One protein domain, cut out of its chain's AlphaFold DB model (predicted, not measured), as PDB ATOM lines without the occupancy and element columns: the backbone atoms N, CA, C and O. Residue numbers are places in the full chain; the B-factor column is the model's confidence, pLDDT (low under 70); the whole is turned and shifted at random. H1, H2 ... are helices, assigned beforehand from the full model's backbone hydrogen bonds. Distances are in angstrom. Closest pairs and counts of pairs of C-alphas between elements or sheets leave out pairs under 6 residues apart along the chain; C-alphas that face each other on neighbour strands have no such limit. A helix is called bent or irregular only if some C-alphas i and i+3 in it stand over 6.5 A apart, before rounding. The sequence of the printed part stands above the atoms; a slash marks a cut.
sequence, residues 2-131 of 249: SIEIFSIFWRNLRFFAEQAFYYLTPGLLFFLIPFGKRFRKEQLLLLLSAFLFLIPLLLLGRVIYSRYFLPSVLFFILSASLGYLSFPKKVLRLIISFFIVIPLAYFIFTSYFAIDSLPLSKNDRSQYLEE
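AT A GLANCE: This is residues 2 to 131 of the 249 residues of an uncharacterized protein of bioreactor metagenome (UniProt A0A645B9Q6). A flat group of helices in which the long, sharply kinked H1 crosses one side of the antiparallel hairpin H2 and H3, while H4 spreads away from the end of H3 as the other arm of a V. The kinked end of H1 fills the gap between H3 and H4, and the short H5 lies toward the open end of that V, near the beginning of H3. The printed part has 130 residues with five named helices, H1 to H5 in chain order, and no named strand; the class is all helix, with mostly crossed packing. It is only just compact, close to loose, with a radius of gyration of the C-alphas of 16.4 A, and spans 45 by 44 by 18 A.

HOW THE PARTS SIT: H1, residues 2 to 31, is the hub, touching three other helices, and has a kink of 105 degrees near residue 25. With residues 5 to 13 alone it touches H2, residues 40 to 60, at a steep tilt of 40 degrees, opposite ways; the closest C-alphas, of Phe 9 and Leu 58, are 5.0 A apart, and the two form a helical hairpin. H1 touches H3, residues 66 to 86, at a steep tilt of 46 degrees, the same way, with the closest C-alphas, of Phe 31 and Ala 80, 4.5 A apart. H2 and H3 touch as a helical hairpin at a shallow tilt of 13 degrees, opposite ways; their closest C-alphas, of Ala 50 and Ser 72, are 4.3 A apart. With residues 25 to 28 alone H1 touches H4, residues 90 to 113, about perpendicular at 77 degrees; the closest C-alphas, of Gly 27 and Ile 100, are 5.0 A apart. H3 and H4 are close but not clearly touching, with the closest C-alphas, of Tyr 84 and Arg 93, 7.2 A apart. H5, residues 122 to 130, is close to H3 but not clearly touching, with the C-alphas of Ser 66 and Asp 124 closest at 6.8 A, and is apart from H1, H2 and H4. Every O i to N i+4 pair is within hydrogen-bond range in H5; the counts are 22 of 26 in H1, 15 of 17 in H2, 12 of 17 in H3 and 18 of 20 in H4.

IN THESE COORDINATES: H1 begins at C-alpha 2, (199.292, 194.377, 212.787), and measures 34.7 A from first to last C-alpha. H2 measures 30.4 A, H3 29.6 A and H4 34.0 A; H4 ends at C-alpha 113, (184.444, 196.225, 166.811). H5 ends at C-alpha 130, (196.162, 187.580, 177.514). H1 and H3 are irregular, with C-alphas 23 and 26 8.9 A apart and C-alphas 68 and 71 7.0 A apart; H2 is irregular only just, with C-alphas 53 and 56 6.8 A apart.

THE WHOLE: The two C-alphas farthest apart, of Ser 2 and Phe 113, are 48.3 A apart. The printed part has no cut and no long link; the links from H2 to H3 and from H3 to H4 are tight. Mean pLDDT of the printed part is 94.2, and no printed residue is under 70.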
ATOM      1  N   SER A   2     199.616 193.022 213.285       77.25
ATOM      2  CA  SER A   2     199.292 194.377 212.787       77.25
ATOM      3  C   SER A   2     200.038 194.802 211.509       77.25
ATOM      4  O   SER A   2     199.444 195.438 210.644       77.25
ATOM      5  N   ILE A   3     201.315 194.427 211.358       86.50
ATOM      6  CA  ILE A   3     202.154 194.842 210.213       86.50
ATOM      7  C   ILE A   3     201.684 194.209 208.891       86.50
ATOM      8  O   ILE A   3     201.652 194.882 207.865       86.50
ATOM      9  N   GLU A   4     201.277 192.937 208.917       89.62
ATOM     10  CA  GLU A   4     200.781 192.225 207.730       89.62
ATOM     11  C   GLU A   4     199.436 192.791 207.258       89.62
ATOM     12  O   GLU A   4     199.241 193.031 206.071       89.62
ATOM     13  N   ILE A   5     198.524 193.089 208.187       91.12
ATOM     14  CA  ILE A   5     197.233 193.708 207.852       91.12
ATOM     15  C   ILE A   5     197.451 195.091 207.232       91.12
ATOM     16  O   ILE A   5     196.799 195.442 206.253       91.12
ATOM     17  N   PHE A   6     198.394 195.871 207.763       92.31
ATOM     18  CA  PHE A   6     198.701 197.196 207.231       92.31
ATOM     19  C   PHE A   6     199.304 197.139 205.820       92.31
ATOM     20  O   PHE A   6     198.936 197.943 204.962       92.31
ATOM     21  N   SER A   7     200.197 196.181 205.546       93.12
ATOM     22  CA  SER A   7     200.776 196.014 204.207       93.12
ATOM     23  C   SER A   7     199.739 195.531 203.188       93.12
ATOM     24  O   SER A   7     199.686 196.062 202.075       93.12
ATOM     25  N   ILE A   8     198.866 194.593 203.580       94.69
ATOM     26  CA  ILE A   8     197.723 194.148 202.770       94.69
ATOM     27  C   ILE A   8     196.801 195.332 202.477       94.69
ATOM     28  O   ILE A   8     196.475 195.571 201.315       94.69
ATOM     29  N   PHE A   9     196.451 196.119 203.497       95.88
ATOM     30  CA  PHE A   9     195.574 197.277 203.356       95.88
ATOM     31  C   PHE A   9     196.089 198.284 202.331       95.88
ATOM     32  O   PHE A   9     195.352 198.641 201.414       95.88
ATOM     33  N   TRP A  10     197.349 198.715 202.426       95.62
ATOM     34  CA  TRP A  10     197.890 199.699 201.483       95.62
ATOM     35  C   TRP A  10     198.007 199.167 200.062       95.62
ATOM     36  O   TRP A  10     197.701 199.889 199.110       95.62
ATOM     37  N   ARG A  11     198.406 197.900 199.910       95.81
ATOM     38  CA  ARG A  11     198.441 197.238 198.604       95.81
ATOM     39  C   ARG A  11     197.049 197.206 197.976       95.81
ATOM     40  O   ARG A  11     196.892 197.564 196.810       95.81
ATOM     41  N   ASN A  12     196.044 196.821 198.755       96.75
ATOM     42  CA  ASN A  12     194.673 196.692 198.282       96.75
ATOM     43  C   ASN A  12     194.033 198.061 198.021       96.75
ATOM     44  O   ASN A  12     193.323 198.225 197.033       96.75
ATOM     45  N   LEU A  13     194.320 199.065 198.853       96.31
ATOM     46  CA  LEU A  13     193.847 200.432 198.651       96.31
ATOM     47  C   LEU A  13     194.395 201.016 197.352       96.31
ATOM     48  O   LEU A  13     193.632 201.577 196.571       96.31
ATOM     49  N   ARG A  14     195.697 200.840 197.096       96.06
ATOM     50  CA  ARG A  14     196.312 201.260 195.835       96.06
ATOM     51  C   ARG A  14     195.663 200.555 194.647       96.06
ATOM     52  O   ARG A  14     195.294 201.226 193.690       96.06
ATOM     53  N   PHE A  15     195.460 199.242 194.738       95.75
ATOM     54  CA  PHE A  15     194.774 198.477 193.698       95.75
ATOM     55  C   PHE A  15     193.379 199.042 193.401       95.75
ATOM     56  O   PHE A  15     193.081 199.347 192.250       95.75
ATOM     57  N   PHE A  16     192.526 199.230 194.415       96.12
ATOM     58  CA  PHE A  16     191.170 199.747 194.199       96.12
ATOM     59  C   PHE A  16     191.157 201.208 193.746       96.12
ATOM     60  O   PHE A  16     190.281 201.577 192.971       96.12
ATOM     61  N   ALA A  17     192.119 202.031 194.168       94.88
ATOM     62  CA  ALA A  17     192.272 203.392 193.658       94.88
ATOM     63  C   ALA A  17     192.627 203.398 192.162       94.88
ATOM     64  O   ALA A  17     192.039 204.164 191.399       94.88
ATOM     65  N   GLU A  18     193.527 202.511 191.727       93.88
ATOM     66  CA  GLU A  18     193.854 202.316 190.309       93.88
ATOM     67  C   GLU A  18     192.622 201.836 189.520       93.88
ATOM     68  O   GLU A  18     192.318 202.401 188.469       93.88
ATOM     69  N   GLN A  19     191.851 200.875 190.050       94.38
ATOM     70  CA  GLN A  19     190.604 200.420 189.415       94.38
ATOM     71  C   GLN A  19     189.543 201.527 189.346       94.38
ATOM     72  O   GLN A  19     188.884 201.687 188.319       94.38
ATOM     73  N   ALA A  20     189.387 202.320 190.408       94.31
ATOM     74  CA  ALA A  20     188.451 203.437 190.440       94.31
ATOM     75  C   ALA A  20     188.821 204.504 189.405       94.31
ATOM     76  O   ALA A  20     187.951 204.979 188.682       94.31
ATOM     77  N   PHE A  21     190.107 204.849 189.292       92.56
ATOM     78  CA  PHE A  21     190.588 205.793 188.285       92.56
ATOM     79  C   PHE A  21     190.338 205.300 186.862       92.56
ATOM     80  O   PHE A  21     189.867 206.065 186.018       92.56
ATOM     81  N   TYR A  22     190.611 204.022 186.614       91.88
ATOM     82  CA  TYR A  22     190.483 203.437 185.290       91.88
ATOM     83  C   TYR A  22     189.014 203.290 184.858       91.88
ATOM     84  O   TYR A  22     188.656 203.706 183.759       91.88
ATOM     85  N   TYR A  23     188.146 202.767 185.732       92.69
ATOM     86  CA  TYR A  23     186.765 202.425 185.370       92.69
ATOM     87  C   TYR A  23     185.724 203.505 185.660       92.69
ATOM     88  O   TYR A  23     184.757 203.615 184.911       92.69
ATOM     89  N   LEU A  24     185.883 204.319 186.710       93.25
ATOM     90  CA  LEU A  24     184.931 205.408 186.960       93.25
ATOM     91  C   LEU A  24     185.207 206.621 186.067       93.25
ATOM     92  O   LEU A  24     184.364 207.499 185.986       93.25
ATOM     93  N   THR A  25     186.316 206.673 185.329       93.06
ATOM     94  CA  THR A  25     186.760 207.852 184.563       93.06
ATOM     95  C   THR A  25     187.040 209.076 185.459       93.06
ATOM     96  O   THR A  25     186.415 209.265 186.509       93.06
ATOM     97  N   PRO A  26     187.940 209.990 185.057       92.00
ATOM     98  CA  PRO A  26     188.194 211.211 185.827       92.00
ATOM     99  C   PRO A  26     186.939 212.075 186.037       92.00
ATOM    100  O   PRO A  26     186.805 212.738 187.067       92.00
ATOM    101  N   GLY A  27     185.999 212.047 185.085       94.50
ATOM    102  CA  GLY A  27     184.771 212.830 185.158       94.50
ATOM    103  C   GLY A  27     183.807 212.369 186.256       94.50
ATOM    104  O   GLY A  27     183.301 213.218 186.992       94.50
ATOM    105  N   LEU A  28     183.576 211.058 186.435       96.06
ATOM    106  CA  LEU A  28     182.737 210.604 187.560       96.06
ATOM    107  C   LEU A  28     183.457 210.813 188.887       96.06
ATOM    108  O   LEU A  28     182.817 211.255 189.837       96.06
ATOM    109  N   LEU A  29     184.772 210.560 188.947       96.50
ATOM    110  CA  LEU A  29     185.559 210.796 190.161       96.50
ATOM    111  C   LEU A  29     185.454 212.247 190.641       96.50
ATOM    112  O   LEU A  29     185.317 212.484 191.838       96.50
ATOM    113  N   PHE A  30     185.445 213.214 189.719       96.38
ATOM    114  CA  PHE A  30     185.213 214.613 190.065       96.38
ATOM    115  C   PHE A  30     183.853 214.817 190.747       96.38
ATOM    116  O   PHE A  30     183.773 215.487 191.775       96.38
ATOM    117  N   PHE A  31     182.781 214.222 190.216       96.81
ATOM    118  CA  PHE A  31     181.439 214.363 190.784       96.81
ATOM    119  C   PHE A  31     181.205 213.566 192.074       96.81
ATOM    120  O   PHE A  31     180.193 213.800 192.731       96.81
ATOM    121  N   LEU A  32     182.129 212.695 192.492       96.75
ATOM    122  CA  LEU A  32     182.088 212.103 193.836       96.75
ATOM    123  C   LEU A  32     182.330 213.142 194.941       96.75
ATOM    124  O   LEU A  32     182.000 212.894 196.100       96.75
ATOM    125  N   ILE A  33     182.901 214.305 194.610       95.06
ATOM    126  CA  ILE A  33     183.139 215.377 195.575       95.06
ATOM    127  C   ILE A  33     181.807 216.074 195.910       95.06
ATOM    128  O   ILE A  33     181.116 216.563 195.011       95.06
ATOM    129  N   PRO A  34     181.443 216.210 197.200       93.31
ATOM    130  CA  PRO A  34     180.156 216.771 197.585       93.31
ATOM    131  C   PRO A  34     180.124 218.307 197.561       93.31
ATOM    132  O   PRO A  34     180.179 218.971 198.598       93.31
ATOM    133  N   PHE A  35     180.014 218.887 196.359       83.38
ATOM    134  CA  PHE A  35     180.090 220.337 196.112       83.38
ATOM    135  C   PHE A  35     178.918 221.173 196.662       83.38
ATOM    136  O   PHE A  35     179.064 222.383 196.837       83.38
ATOM    137  N   GLY A  36     177.747 220.578 196.913       80.25
ATOM    138  CA  GLY A  36     176.521 221.312 197.255       80.25
ATOM    139  C   GLY A  36     175.920 220.899 198.594       80.25
ATOM    140  O   GLY A  36     175.944 219.730 198.950       80.25
ATOM    141  N   LYS A  37     175.307 221.843 199.325       86.44
ATOM    142  CA  LYS A  37     174.626 221.542 200.603       86.44
ATOM    143  C   LYS A  37     173.352 220.703 200.431       86.44
ATOM    144  O   LYS A  37     172.976 220.016 201.371       86.44
ATOM    145  N   ARG A  38     172.716 220.755 199.252       90.94
ATOM    146  CA  ARG A  38     171.405 220.137 198.983       90.94
ATOM    147  C   ARG A  38     171.398 218.619 199.169       90.94
ATOM    148  O   ARG A  38     170.475 218.126 199.793       90.94
ATOM    149  N   PHE A  39     172.406 217.924 198.638       94.06
ATOM    150  CA  PHE A  39     172.493 216.455 198.657       94.06
ATOM    151  C   PHE A  39     173.757 215.936 199.357       94.06
ATOM    152  O   PHE A  39     174.199 214.810 199.131       94.06
ATOM    153  N   ARG A  40     174.405 216.777 200.176       94.69
ATOM    154  CA  ARG A  40     175.695 216.437 200.796       94.69
ATOM    155  C   ARG A  40     175.588 215.219 201.703       94.69
ATOM    156  O   ARG A  40     176.509 214.410 201.733       94.69
ATOM    157  N   LYS A  41     174.503 215.110 202.474       96.56
ATOM    158  CA  LYS A  41     174.327 214.014 203.436       96.56
ATOM    159  C   LYS A  41     174.127 212.691 202.703       96.56
ATOM    160  O   LYS A  41     174.784 211.714 203.032       96.56
ATOM    161  N   GLU A  42     173.288 212.699 201.678       97.38
ATOM    162  CA  GLU A  42     172.960 211.561 200.825       97.38
ATOM    163  C   GLU A  42     174.201 211.064 200.081       97.38
ATOM    164  O   GLU A  42     174.492 209.873 200.101       97.38
ATOM    165  N   GLN A  43     174.992 211.973 199.502       97.38
ATOM    166  CA  GLN A  43     176.259 211.625 198.851       97.38
ATOM    167  C   GLN A  43     177.261 211.003 199.821       97.38
ATOM    168  O   GLN A  43     177.864 209.984 199.499       97.38
ATOM    169  N   LEU A  44     177.436 211.583 201.012       97.06
ATOM    170  CA  LEU A  44     178.339 211.028 202.023       97.06
ATOM    171  C   LEU A  44     177.880 209.643 202.492       97.06
ATOM    172  O   LEU A  44     178.719 208.768 202.685       97.06
ATOM    173  N   LEU A  45     176.570 209.435 202.635       98.00
ATOM    174  CA  LEU A  45     176.002 208.144 203.012       98.00
ATOM    175  C   LEU A  45     176.242 207.103 201.909       98.00
ATOM    176  O   LEU A  45     176.718 206.017 202.209       98.00
ATOM    177  N   LEU A  46     176.032 207.458 200.636       98.12
ATOM    178  CA  LEU A  46     176.342 206.585 199.499       98.12
ATOM    179  C   LEU A  46     177.836 206.253 199.412       98.12
ATOM    180  O   LEU A  46     178.193 205.095 199.214       98.12
ATOM    181  N   LEU A  47     178.724 207.234 199.600       97.56
ATOM    182  CA  LEU A  47     180.169 206.984 199.636       97.56
ATOM    183  C   LEU A  47     180.535 206.047 200.790       97.56
ATOM    184  O   LEU A  47     181.292 205.101 200.587       97.56
ATOM    185  N   LEU A  48     179.963 206.259 201.978       97.50
ATOM    186  CA  LEU A  48     180.157 205.372 203.123       97.50
ATOM    187  C   LEU A  48     179.677 203.948 202.811       97.50
ATOM    188  O   LEU A  48     180.394 202.996 203.108       97.50
ATOM    189  N   SER A  49     178.517 203.794 202.164       98.00
ATOM    190  CA  SER A  49     178.027 202.496 201.692       98.00
ATOM    191  C   SER A  49     178.995 201.855 200.696       98.00
ATOM    192  O   SER A  49     179.303 200.678 200.838       98.00
ATOM    193  N   ALA A  50     179.546 202.617 199.745       97.25
ATOM    194  CA  ALA A  50     180.546 202.113 198.802       97.25
ATOM    195  C   ALA A  50     181.778 201.551 199.529       97.25
ATOM    196  O   ALA A  50     182.232 200.444 199.229       97.25
ATOM    197  N   PHE A  51     182.291 202.295 200.516       96.50
ATOM    198  CA  PHE A  51     183.435 201.878 201.326       96.50
ATOM    199  C   PHE A  51     183.109 200.708 202.252       96.50
ATOM    200  O   PHE A  51     183.981 199.873 202.463       96.50
ATOM    201  N   LEU A  52     181.875 200.581 202.742       97.00
ATOM    202  CA  LEU A  52     181.455 199.437 203.554       97.00
ATOM    203  C   LEU A  52     181.670 198.103 202.821       97.00
ATOM    204  O   LEU A  52     182.136 197.146 203.433       97.00
ATOM    205  N   PHE A  53     181.418 198.058 201.508       95.62
ATOM    206  CA  PHE A  53     181.708 196.881 200.678       95.62
ATOM    207  C   PHE A  53     183.210 196.663 200.439       95.62
ATOM    208  O   PHE A  53     183.655 195.519 200.347       95.62
ATOM    209  N   LEU A  54     184.009 197.734 200.365       96.44
ATOM    210  CA  LEU A  54     185.454 197.623 200.131       96.44
ATOM    211  C   LEU A  54     186.242 197.282 201.394       96.44
ATOM    212  O   LEU A  54     187.262 196.613 201.286       96.44
ATOM    213  N   ILE A  55     185.805 197.711 202.583       96.00
ATOM    214  CA  ILE A  55     186.565 197.558 203.836       96.00
ATOM    215  C   ILE A  55     186.997 196.102 204.098       96.00
ATOM    216  O   ILE A  55     188.191 195.895 204.336       96.00
ATOM    217  N   PRO A  56     186.118 195.081 204.008       95.56
ATOM    218  CA  PRO A  56     186.538 193.694 204.206       95.56
ATOM    219  C   PRO A  56     187.619 193.258 203.210       95.56
ATOM    220  O   PRO A  56     188.580 192.592 203.588       95.56
ATOM    221  N   LEU A  57     187.506 193.679 201.948       96.00
ATOM    222  CA  LEU A  57     188.468 193.357 200.890       96.00
ATOM    223  C   LEU A  57     189.792 194.102 201.080       96.00
ATOM    224  O   LEU A  57     190.858 193.536 200.849       96.00
ATOM    225  N   LEU A  58     189.741 195.352 201.533       96.38
ATOM    226  CA  LEU A  58     190.919 196.146 201.852       96.38
ATOM    227  C   LEU A  58     191.719 195.494 202.983       96.38
ATOM    228  O   LEU A  58     192.929 195.366 202.862       96.38
ATOM    229  N   LEU A  59     191.052 195.030 204.040       95.62
ATOM    230  CA  LEU A  59     191.719 194.481 205.224       95.62
ATOM    231  C   LEU A  59     192.137 193.011 205.073       95.62
ATOM    232  O   LEU A  59     193.195 192.628 205.563       95.62
ATOM    233  N   LEU A  60     191.309 192.187 204.424       94.75
ATOM    234  CA  LEU A  60     191.452 190.723 204.428       94.75
ATOM    235  C   LEU A  60     191.772 190.134 203.046       94.75
ATOM    236  O   LEU A  60     192.094 188.950 202.935       94.75
ATOM    237  N   GLY A  61     191.688 190.934 201.980       93.62
ATOM    238  CA  GLY A  61     191.875 190.478 200.606       93.62
ATOM    239  C   GLY A  61     193.314 190.058 200.315       93.62
ATOM    240  O   GLY A  61     194.157 190.881 199.960       93.62
ATOM    241  N   ARG A  62     193.612 188.759 200.420       90.06
ATOM    242  CA  ARG A  62     194.924 188.223 200.018       90.06
ATOM    243  C   ARG A  62     195.108 188.217 198.503       90.06
ATOM    244  O   ARG A  62     196.190 188.554 198.032       90.06
ATOM    245  N   VAL A  63     194.045 187.877 197.775       88.75
ATOM    246  CA  VAL A  63     193.969 187.903 196.311       88.75
ATOM    247  C   VAL A  63     192.739 188.715 195.930       88.75
ATOM    248  O   VAL A  63     191.622 188.367 196.314       88.75
ATOM    249  N   ILE A  64     192.947 189.809 195.205       93.06
ATOM    250  CA  ILE A  64     191.888 190.728 194.789       93.06
ATOM    251  C   ILE A  64     191.868 190.851 193.271       93.06
ATOM    252  O   ILE A  64     192.909 190.864 192.618       93.06
ATOM    253  N   TYR A  65     190.661 190.940 192.728       92.19
ATOM    254  CA  TYR A  65     190.399 191.102 191.307       92.19
ATOM    255  C   TYR A  65     189.498 192.312 191.104       92.19
ATOM    256  O   TYR A  65     188.712 192.655 191.993       92.19
ATOM    257  N   SER A  66     189.564 192.942 189.933       92.62
ATOM    258  CA  SER A  66     188.822 194.177 189.668       92.62
ATOM    259  C   SER A  66     187.313 193.985 189.780       92.62
ATOM    260  O   SER A  66     186.615 194.875 190.251       92.62
ATOM    261  N   ARG A  67     186.804 192.783 189.467       91.88
ATOM    262  CA  ARG A  67     185.385 192.423 189.638       91.88
ATOM    263  C   ARG A  67     184.856 192.605 191.066       91.88
ATOM    264  O   ARG A  67     183.668 192.847 191.242       91.88
ATOM    265  N   TYR A  68     185.715 192.547 192.086       93.88
ATOM    266  CA  TYR A  68     185.297 192.783 193.471       93.88
ATOM    267  C   TYR A  68     184.979 194.256 193.767       93.88
ATOM    268  O   TYR A  68     184.371 194.553 194.789       93.88
ATOM    269  N   PHE A  69     185.344 195.174 192.869       94.19
ATOM    270  CA  PHE A  69     184.973 196.588 192.945       94.19
ATOM    271  C   PHE A  69     183.506 196.839 192.548       94.19
ATOM    272  O   PHE A  69     182.918 197.836 192.967       94.19
ATOM    273  N   LEU A  70     182.895 195.931 191.772       93.62
ATOM    274  CA  LEU A  70     181.580 196.118 191.145       93.62
ATOM    275  C   LEU A  70     180.445 196.483 192.127       93.62
ATOM    276  O   LEU A  70     179.695 197.410 191.815       93.62
ATOM    277  N   PRO A  71     180.306 195.860 193.317       95.19
ATOM    278  CA  PRO A  71     179.247 196.239 194.256       95.19
ATOM    279  C   PRO A  71     179.356 197.696 194.728       95.19
ATOM    280  O   PRO A  71     178.347 198.387 194.863       95.19
ATOM    281  N   SER A  72     180.579 198.197 194.926       96.50
ATOM    282  CA  SER A  72     180.834 199.576 195.355       96.50
ATOM    283  C   SER A  72     180.587 200.596 194.246       96.50
ATOM    284  O   SER A  72     180.176 201.723 194.528       96.50
ATOM    285  N   VAL A  73     180.789 200.204 192.982       95.75
ATOM    286  CA  VAL A  73     180.577 201.062 191.803       95.75
ATOM    287  C   VAL A  73     179.151 201.603 191.742       95.75
ATOM    288  O   VAL A  73     178.976 202.782 191.440       95.75
ATOM    289  N   LEU A  74     178.143 200.799 192.092       95.69
ATOM    290  CA  LEU A  74     176.741 201.238 192.100       95.69
ATOM    291  C   LEU A  74     176.541 202.483 192.978       95.69
ATOM    292  O   LEU A  74     175.941 203.470 192.550       95.69
ATOM    293  N   PHE A  75     177.111 202.477 194.183       97.69
ATOM    294  CA  PHE A  75     177.028 203.603 195.112       97.69
ATOM    295  C   PHE A  75     177.847 204.809 194.646       97.69
ATOM    296  O   PHE A  75     177.396 205.947 194.793       97.69
ATOM    297  N   PHE A  76     179.019 204.579 194.043       97.44
ATOM    298  CA  PHE A  76     179.811 205.653 193.443       97.44
ATOM    299  C   PHE A  76     179.054 206.347 192.307       97.44
ATOM    300  O   PHE A  76     178.986 207.574 192.294       97.44
ATOM    301  N   ILE A  77     178.423 205.596 191.400       96.69
ATOM    302  CA  ILE A  77     177.639 206.164 190.292       96.69
ATOM    303  C   ILE A  77     176.463 206.990 190.825       96.69
ATOM    304  O   ILE A  77     176.262 208.125 190.388       96.69
ATOM    305  N   LEU A  78     175.714 206.468 191.802       97.38
ATOM    306  CA  LEU A  78     174.604 207.204 192.413       97.38
ATOM    307  C   LEU A  78     175.090 208.488 193.100       97.38
ATOM    308  O   LEU A  78     174.505 209.552 192.888       97.38
ATOM    309  N   SER A  79     176.191 208.427 193.852       97.69
ATOM    310  CA  SER A  79     176.779 209.606 194.496       97.69
ATOM    311  C   SER A  79     177.226 210.650 193.466       97.69
ATOM    312  O   SER A  79     176.840 211.820 193.560       97.69
ATOM    313  N   ALA A  80     177.930 210.219 192.413       96.81
ATOM    314  CA  ALA A  80     178.351 211.076 191.308       96.81
ATOM    315  C   ALA A  80     177.156 211.728 190.593       96.81
ATOM    316  O   ALA A  80     177.212 212.908 190.246       96.81
ATOM    317  N   SER A  81     176.041 211.011 190.421       96.38
ATOM    318  CA  SER A  81     174.830 211.572 189.807       96.38
ATOM    319  C   SER A  81     174.246 212.733 190.627       96.38
ATOM    320  O   SER A  81     173.910 213.786 190.080       96.38
ATOM    321  N   LEU A  82     174.215 212.608 191.959       96.88
ATOM    322  CA  LEU A  82     173.800 213.696 192.846       96.88
ATOM    323  C   LEU A  82     174.806 214.854 192.808       96.88
ATOM    324  O   LEU A  82     174.410 216.022 192.911       96.88
ATOM    325  N   GLY A  83     176.100 214.546 192.685       96.06
ATOM    326  CA  GLY A  83     177.177 215.530 192.556       96.06
ATOM    327  C   GLY A  83     177.014 216.370 191.296       96.06
ATOM    328  O   GLY A  83     177.032 217.600 191.360       96.06
ATOM    329  N   TYR A  84     176.726 215.709 190.177       95.81
ATOM    330  CA  TYR A  84     176.411 216.325 188.892       95.81
ATOM    331  C   TYR A  84     175.213 217.283 188.974       95.81
ATOM    332  O   TYR A  84     175.289 218.423 188.501       95.81
ATOM    333  N   LEU A  85     174.118 216.859 189.617       94.75
ATOM    334  CA  LEU A  85     172.918 217.688 189.803       94.75
ATOM    335  C   LEU A  85     173.167 218.899 190.711       94.75
ATOM    336  O   LEU A  85     172.582 219.961 190.502       94.75
ATOM    337  N   SER A  86     174.040 218.746 191.707       94.69
ATOM    338  CA  SER A  86     174.384 219.804 192.664       94.69
ATOM    339  C   SER A  86     175.401 220.809 192.122       94.69
ATOM    340  O   SER A  86     175.626 221.845 192.751       94.69
ATOM    341  N   PHE A  87     176.049 220.511 190.994       95.00
ATOM    342  CA  PHE A  87     177.154 221.310 190.491       95.00
ATOM    343  C   PHE A  87     176.661 222.599 189.801       95.00
ATOM    344  O   PHE A  87     175.947 222.527 188.795       95.00
ATOM    345  N   PRO A  88     177.047 223.796 190.290       92.25
ATOM    346  CA  PRO A  88     176.418 225.052 189.870       92.25
ATOM    347  C   PRO A  88     176.899 225.564 188.503       92.25
ATOM    348  O   PRO A  88     176.166 226.263 187.801       92.25
ATOM    349  N   LYS A  89     178.135 225.238 188.097       94.00
ATOM    350  CA  LYS A  89     178.768 225.802 186.894       94.00
ATOM    351  C   LYS A  89     178.380 225.011 185.641       94.00
ATOM    352  O   LYS A  89     179.067 224.059 185.284       94.00
ATOM    353  N   LYS A  90     177.315 225.429 184.944       94.31
ATOM    354  CA  LYS A  90     176.759 224.733 183.759       94.31
ATOM    355  C   LYS A  90     177.791 224.410 182.664       94.31
ATOM    356  O   LYS A  90     177.805 223.285 182.183       94.31
ATOM    357  N   VAL A  91     178.651 225.365 182.292       96.19
ATOM    358  CA  VAL A  91     179.667 225.161 181.236       96.19
ATOM    359  C   VAL A  91     180.706 224.130 181.668       96.19
ATOM    360  O   VAL A  91     180.960 223.166 180.955       96.19
ATOM    361  N   LEU A  92     181.256 224.282 182.875       95.31
ATOM    362  CA  LEU A  92     182.232 223.334 183.410       95.31
ATOM    363  C   LEU A  92     181.614 221.941 183.606       95.31
ATOM    364  O   LEU A  92     182.267 220.942 183.334       95.31
ATOM    365  N   ARG A  93     180.335 221.870 183.990       95.19
ATOM    366  CA  ARG A  93     179.579 220.615 184.065       95.19
ATOM    367  C   ARG A  93     179.572 219.880 182.726       95.19
ATOM    368  O   ARG A  93     179.846 218.688 182.704       95.19
ATOM    369  N   LEU A  94     179.290 220.598 181.635       96.00
ATOM    370  CA  LEU A  94     179.282 220.044 180.281       96.00
ATOM    371  C   LEU A  94     180.679 219.568 179.859       96.00
ATOM    372  O   LEU A  94     180.811 218.471 179.328       96.00
ATOM    373  N   ILE A  95     181.722 220.354 180.149       96.69
ATOM    374  CA  ILE A  95     183.117 219.964 179.890       96.69
ATOM    375  C   ILE A  95     183.448 218.651 180.610       96.69
ATOM    376  O   ILE A  95     183.972 217.728 179.997       96.69
ATOM    377  N   ILE A  96     183.093 218.527 181.891       96.06
ATOM    378  CA  ILE A  96     183.350 217.310 182.673       96.06
ATOM    379  C   ILE A  96     182.529 216.126 182.146       96.06
ATOM    380  O   ILE A  96     183.036 215.008 182.115       96.06
ATOM    381  N   SER A  97     181.303 216.350 181.659       95.62
ATOM    382  CA  SER A  97     180.521 215.300 180.992       95.62
ATOM    383  C   SER A  97     181.233 214.712 179.777       95.62
ATOM    384  O   SER A  97     181.139 213.505 179.573       95.62
ATOM    385  N   PHE A  98     181.994 215.500 179.008       96.12
ATOM    386  CA  PHE A  98     182.800 214.948 177.912       96.12
ATOM    387  C   PHE A  98     183.865 213.962 178.413       96.12
ATOM    388  O   PHE A  98     184.054 212.918 177.793       96.12
ATOM    389  N   PHE A  99     184.483 214.220 179.571       95.88
ATOM    390  CA  PHE A  99     185.432 213.292 180.205       95.88
ATOM    391  C   PHE A  99     184.784 212.010 180.754       95.88
ATOM    392  O   PHE A  99     185.505 211.085 181.117       95.88
ATOM    393  N   ILE A 100     183.452 211.942 180.807       95.50
ATOM    394  CA  ILE A 100     182.698 210.721 181.123       95.50
ATOM    395  C   ILE A 100     182.312 210.010 179.824       95.50
ATOM    396  O   ILE A 100     182.577 208.825 179.650       95.50
ATOM    397  N   VAL A 101     181.694 210.742 178.894       96.06
ATOM    398  CA  VAL A 101     181.095 210.166 177.684       96.06
ATOM    399  C   VAL A 101     182.154 209.645 176.716       96.06
ATOM    400  O   VAL A 101     181.973 208.560 176.177       96.06
ATOM    401  N   ILE A 102     183.259 210.368 176.502       95.69
ATOM    402  CA  ILE A 102     184.273 209.974 175.510       95.69
ATOM    403  C   ILE A 102     184.936 208.633 175.876       95.69
ATOM    404  O   ILE A 102     184.919 207.738 175.028       95.69
ATOM    405  N   PRO A 103     185.466 208.419 177.102       94.50
ATOM    406  CA  PRO A 103     186.058 207.128 177.459       94.50
ATOM    407  C   PRO A 103     185.053 205.971 177.421       94.50
ATOM    408  O   PRO A 103     185.403 204.881 176.978       94.50
ATOM    409  N   LEU A 104     183.800 206.205 177.830       94.44
ATOM    410  CA  LEU A 104     182.749 205.183 177.776       94.44
ATOM    411  C   LEU A 104     182.368 204.825 176.337       94.44
ATOM    412  O   LEU A 104     182.230 203.648 176.017       94.44
ATOM    413  N   ALA A 105     182.236 205.820 175.457       95.50
ATOM    414  CA  ALA A 105     181.977 205.592 174.041       95.50
ATOM    415  C   ALA A 105     183.132 204.824 173.385       95.50
ATOM    416  O   ALA A 105     182.885 203.887 172.631       95.50
ATOM    417  N   TYR A 106     184.380 205.165 173.720       95.62
ATOM    418  CA  TYR A 106     185.561 204.433 173.263       95.62
ATOM    419  C   TYR A 106     185.571 202.978 173.760       95.62
ATOM    420  O   TYR A 106     185.813 202.062 172.971       95.62
ATOM    421  N   PHE A 107     185.239 202.742 175.034       94.81
ATOM    422  CA  PHE A 107     185.115 201.397 175.602       94.81
ATOM    423  C   PHE A 107     184.032 200.574 174.888       94.81
ATOM    424  O   PHE A 107     184.277 199.444 174.476       94.81
ATOM    425  N   ILE A 108     182.840 201.146 174.688       95.12
ATOM    426  CA  ILE A 108     181.740 200.472 173.985       95.12
ATOM    427  C   ILE A 108     182.146 200.173 172.540       95.12
ATOM    428  O   ILE A 108     182.003 199.042 172.086       95.12
ATOM    429  N   PHE A 109     182.701 201.149 171.826       96.38
ATOM    430  CA  PHE A 109     183.120 200.970 170.438       96.38
ATOM    431  C   PHE A 109     184.138 199.831 170.290       96.38
ATOM    432  O   PHE A 109     183.936 198.916 169.492       96.38
ATOM    433  N   THR A 110     185.196 199.840 171.102       95.81
ATOM    434  CA  THR A 110     186.215 198.778 171.085       95.81
ATOM    435  C   THR A 110     185.639 197.417 171.478       95.81
ATOM    436  O   THR A 110     185.991 196.426 170.851       95.81
ATOM    437  N   SER A 111     184.679 197.345 172.406       93.69
ATOM    438  CA  SER A 111     184.033 196.071 172.767       93.69
ATOM    439  C   SER A 111     183.247 195.409 171.633       93.69
ATOM    440  O   SER A 111     183.193 194.185 171.577       93.69
ATOM    441  N   TYR A 112     182.663 196.193 170.722       94.50
ATOM    442  CA  TYR A 112     181.894 195.652 169.599       94.50
ATOM    443  C   TYR A 112     182.764 195.368 168.375       94.50
ATOM    444  O   TYR A 112     182.535 194.381 167.682       94.50
ATOM    445  N   PHE A 113     183.736 196.238 168.093       95.94
ATOM    446  CA  PHE A 113     184.444 196.225 166.811       95.94
ATOM    447  C   PHE A 113     185.913 195.813 166.902       95.94
ATOM    448  O   PHE A 113     186.498 195.461 165.882       95.94
ATOM    449  N   ALA A 114     186.530 195.867 168.083       93.94
ATOM    450  CA  ALA A 114     187.965 195.645 168.242       93.94
ATOM    451  C   ALA A 114     188.300 195.084 169.637       93.94
ATOM    452  O   ALA A 114     189.009 195.725 170.420       93.94
ATOM    453  N   ILE A 115     187.773 193.890 169.935       90.25
ATOM    454  CA  ILE A 115     187.862 193.221 171.249       90.25
ATOM    455  C   ILE A 115     189.317 193.111 171.731       90.25
ATOM    456  O   ILE A 115     189.602 193.384 172.895       90.25
ATOM    457  N   ASP A 116     190.249 192.823 170.826       90.56
ATOM    458  CA  ASP A 116     191.681 192.697 171.128       90.56
ATOM    459  C   ASP A 116     192.318 193.996 171.648       90.56
ATOM    460  O   ASP A 116     193.341 193.977 172.332       90.56
ATOM    461  N   SER A 117     191.698 195.137 171.339       91.38
ATOM    462  CA  SER A 117     192.132 196.477 171.742       91.38
ATOM    463  C   SER A 117     191.302 197.067 172.887       91.38
ATOM    464  O   SER A 117     191.402 198.265 173.169       91.38
ATOM    465  N   LEU A 118     190.472 196.249 173.548       92.88
ATOM    466  CA  LEU A 118     189.592 196.706 174.618       92.88
ATOM    467  C   LEU A 118     190.417 197.398 175.725       92.88
ATOM    468  O   LEU A 118     191.367 196.802 176.249       92.88
ATOM    469  N   PRO A 119     190.079 198.645 176.109       91.94
ATOM    470  CA  PRO A 119     190.805 199.389 177.127       91.94
ATOM    471  C   PRO A 119     190.426 198.851 178.505       91.94
ATOM    472  O   PRO A 119     189.598 199.422 179.210       91.94
ATOM    473  N   LEU A 120     191.006 197.707 178.854       92.25
ATOM    474  CA  LEU A 120     190.921 197.075 180.163       92.25
ATOM    475  C   LEU A 120     192.112 197.475 181.031       92.25
ATOM    476  O   LEU A 120     193.227 197.703 180.542       92.25
ATOM    477  N   SER A 121     191.895 197.476 182.350       92.25
ATOM    478  CA  SER A 121     193.000 197.568 183.302       92.25
ATOM    479  C   SER A 121     193.986 196.421 183.042       92.25
ATOM    480  O   SER A 121     193.586 195.350 182.589       92.25
ATOM    481  N   LYS A 122     195.276 196.599 183.350       90.81
ATOM    482  CA  LYS A 122     196.286 195.545 183.123       90.81
ATOM    483  C   LYS A 122     195.882 194.198 183.747       90.81
ATOM    484  O   LYS A 122     196.114 193.156 183.146       90.81
ATOM    485  N   ASN A 123     195.262 194.228 184.927       90.12
ATOM    486  CA  ASN A 123     194.849 193.019 185.641       90.12
ATOM    487  C   ASN A 123     193.692 192.302 184.940       90.12
ATOM    488  O   ASN A 123     193.710 191.080 184.833       90.12
ATOM    489  N   ASP A 124     192.706 193.047 184.440       92.56
ATOM    490  CA  ASP A 124     191.580 192.456 183.711       92.56
ATOM    491  C   ASP A 124     191.989 192.020 182.310       92.56
ATOM    492  O   ASP A 124     191.609 190.944 181.866       92.56
ATOM    493  N   ARG A 125     192.823 192.811 181.631       92.62
ATOM    494  CA  ARG A 125     193.370 192.458 180.322       92.62
ATOM    495  C   ARG A 125     194.129 191.139 180.374       92.62
ATOM    496  O   ARG A 125     193.907 190.280 179.526       92.62
ATOM    497  N   SER A 126     194.938 190.958 181.421       91.44
ATOM    498  CA  SER A 126     195.612 189.691 181.683       91.44
ATOM    499  C   SER A 126     194.609 188.535 181.746       91.44
ATOM    500  O   SER A 126     194.770 187.560 181.028       91.44
ATOM    501  N   GLN A 127     193.519 188.658 182.508       88.94
ATOM    502  CA  GLN A 127     192.561 187.558 182.701       88.94
ATOM    503  C   GLN A 127     191.660 187.269 181.502       88.94
ATOM    504  O   GLN A 127     191.358 186.104 181.233       88.94
ATOM    505  N   TYR A 128     191.186 188.316 180.832       91.38
ATOM    506  CA  TYR A 128     190.159 188.191 179.803       91.38
ATOM    507  C   TYR A 128     190.727 188.078 178.389       91.38
ATOM    508  O   TYR A 128     190.037 187.533 177.538       91.38
ATOM    509  N   LEU A 129     191.943 188.578 178.133       92.88
ATOM    510  CA  LEU A 129     192.524 188.613 176.783       92.88
ATOM    511  C   LEU A 129     193.875 187.897 176.675       92.88
ATOM    512  O   LEU A 129     194.122 187.246 175.668       92.88
ATOM    513  N   GLU A 130     194.756 188.003 177.672       93.44
ATOM    514  CA  GLU A 130     196.162 187.580 177.514       93.44
ATOM    515  C   GLU A 130     196.456 186.182 178.086       93.44
ATOM    516  O   GLU A 130     197.337 185.479 177.597       93.44
ATOM    517  N   GLU A 131     195.724 185.740 179.106       91.50
ATOM    518  CA  GLU A 131     195.967 184.459 179.773       91.50
ATOM    519  C   GLU A 131     195.190 183.292 179.157       91.50
ATOM    520  O   GLU A 131     194.259 183.444 178.363       91.50
TER     521      GLU A 131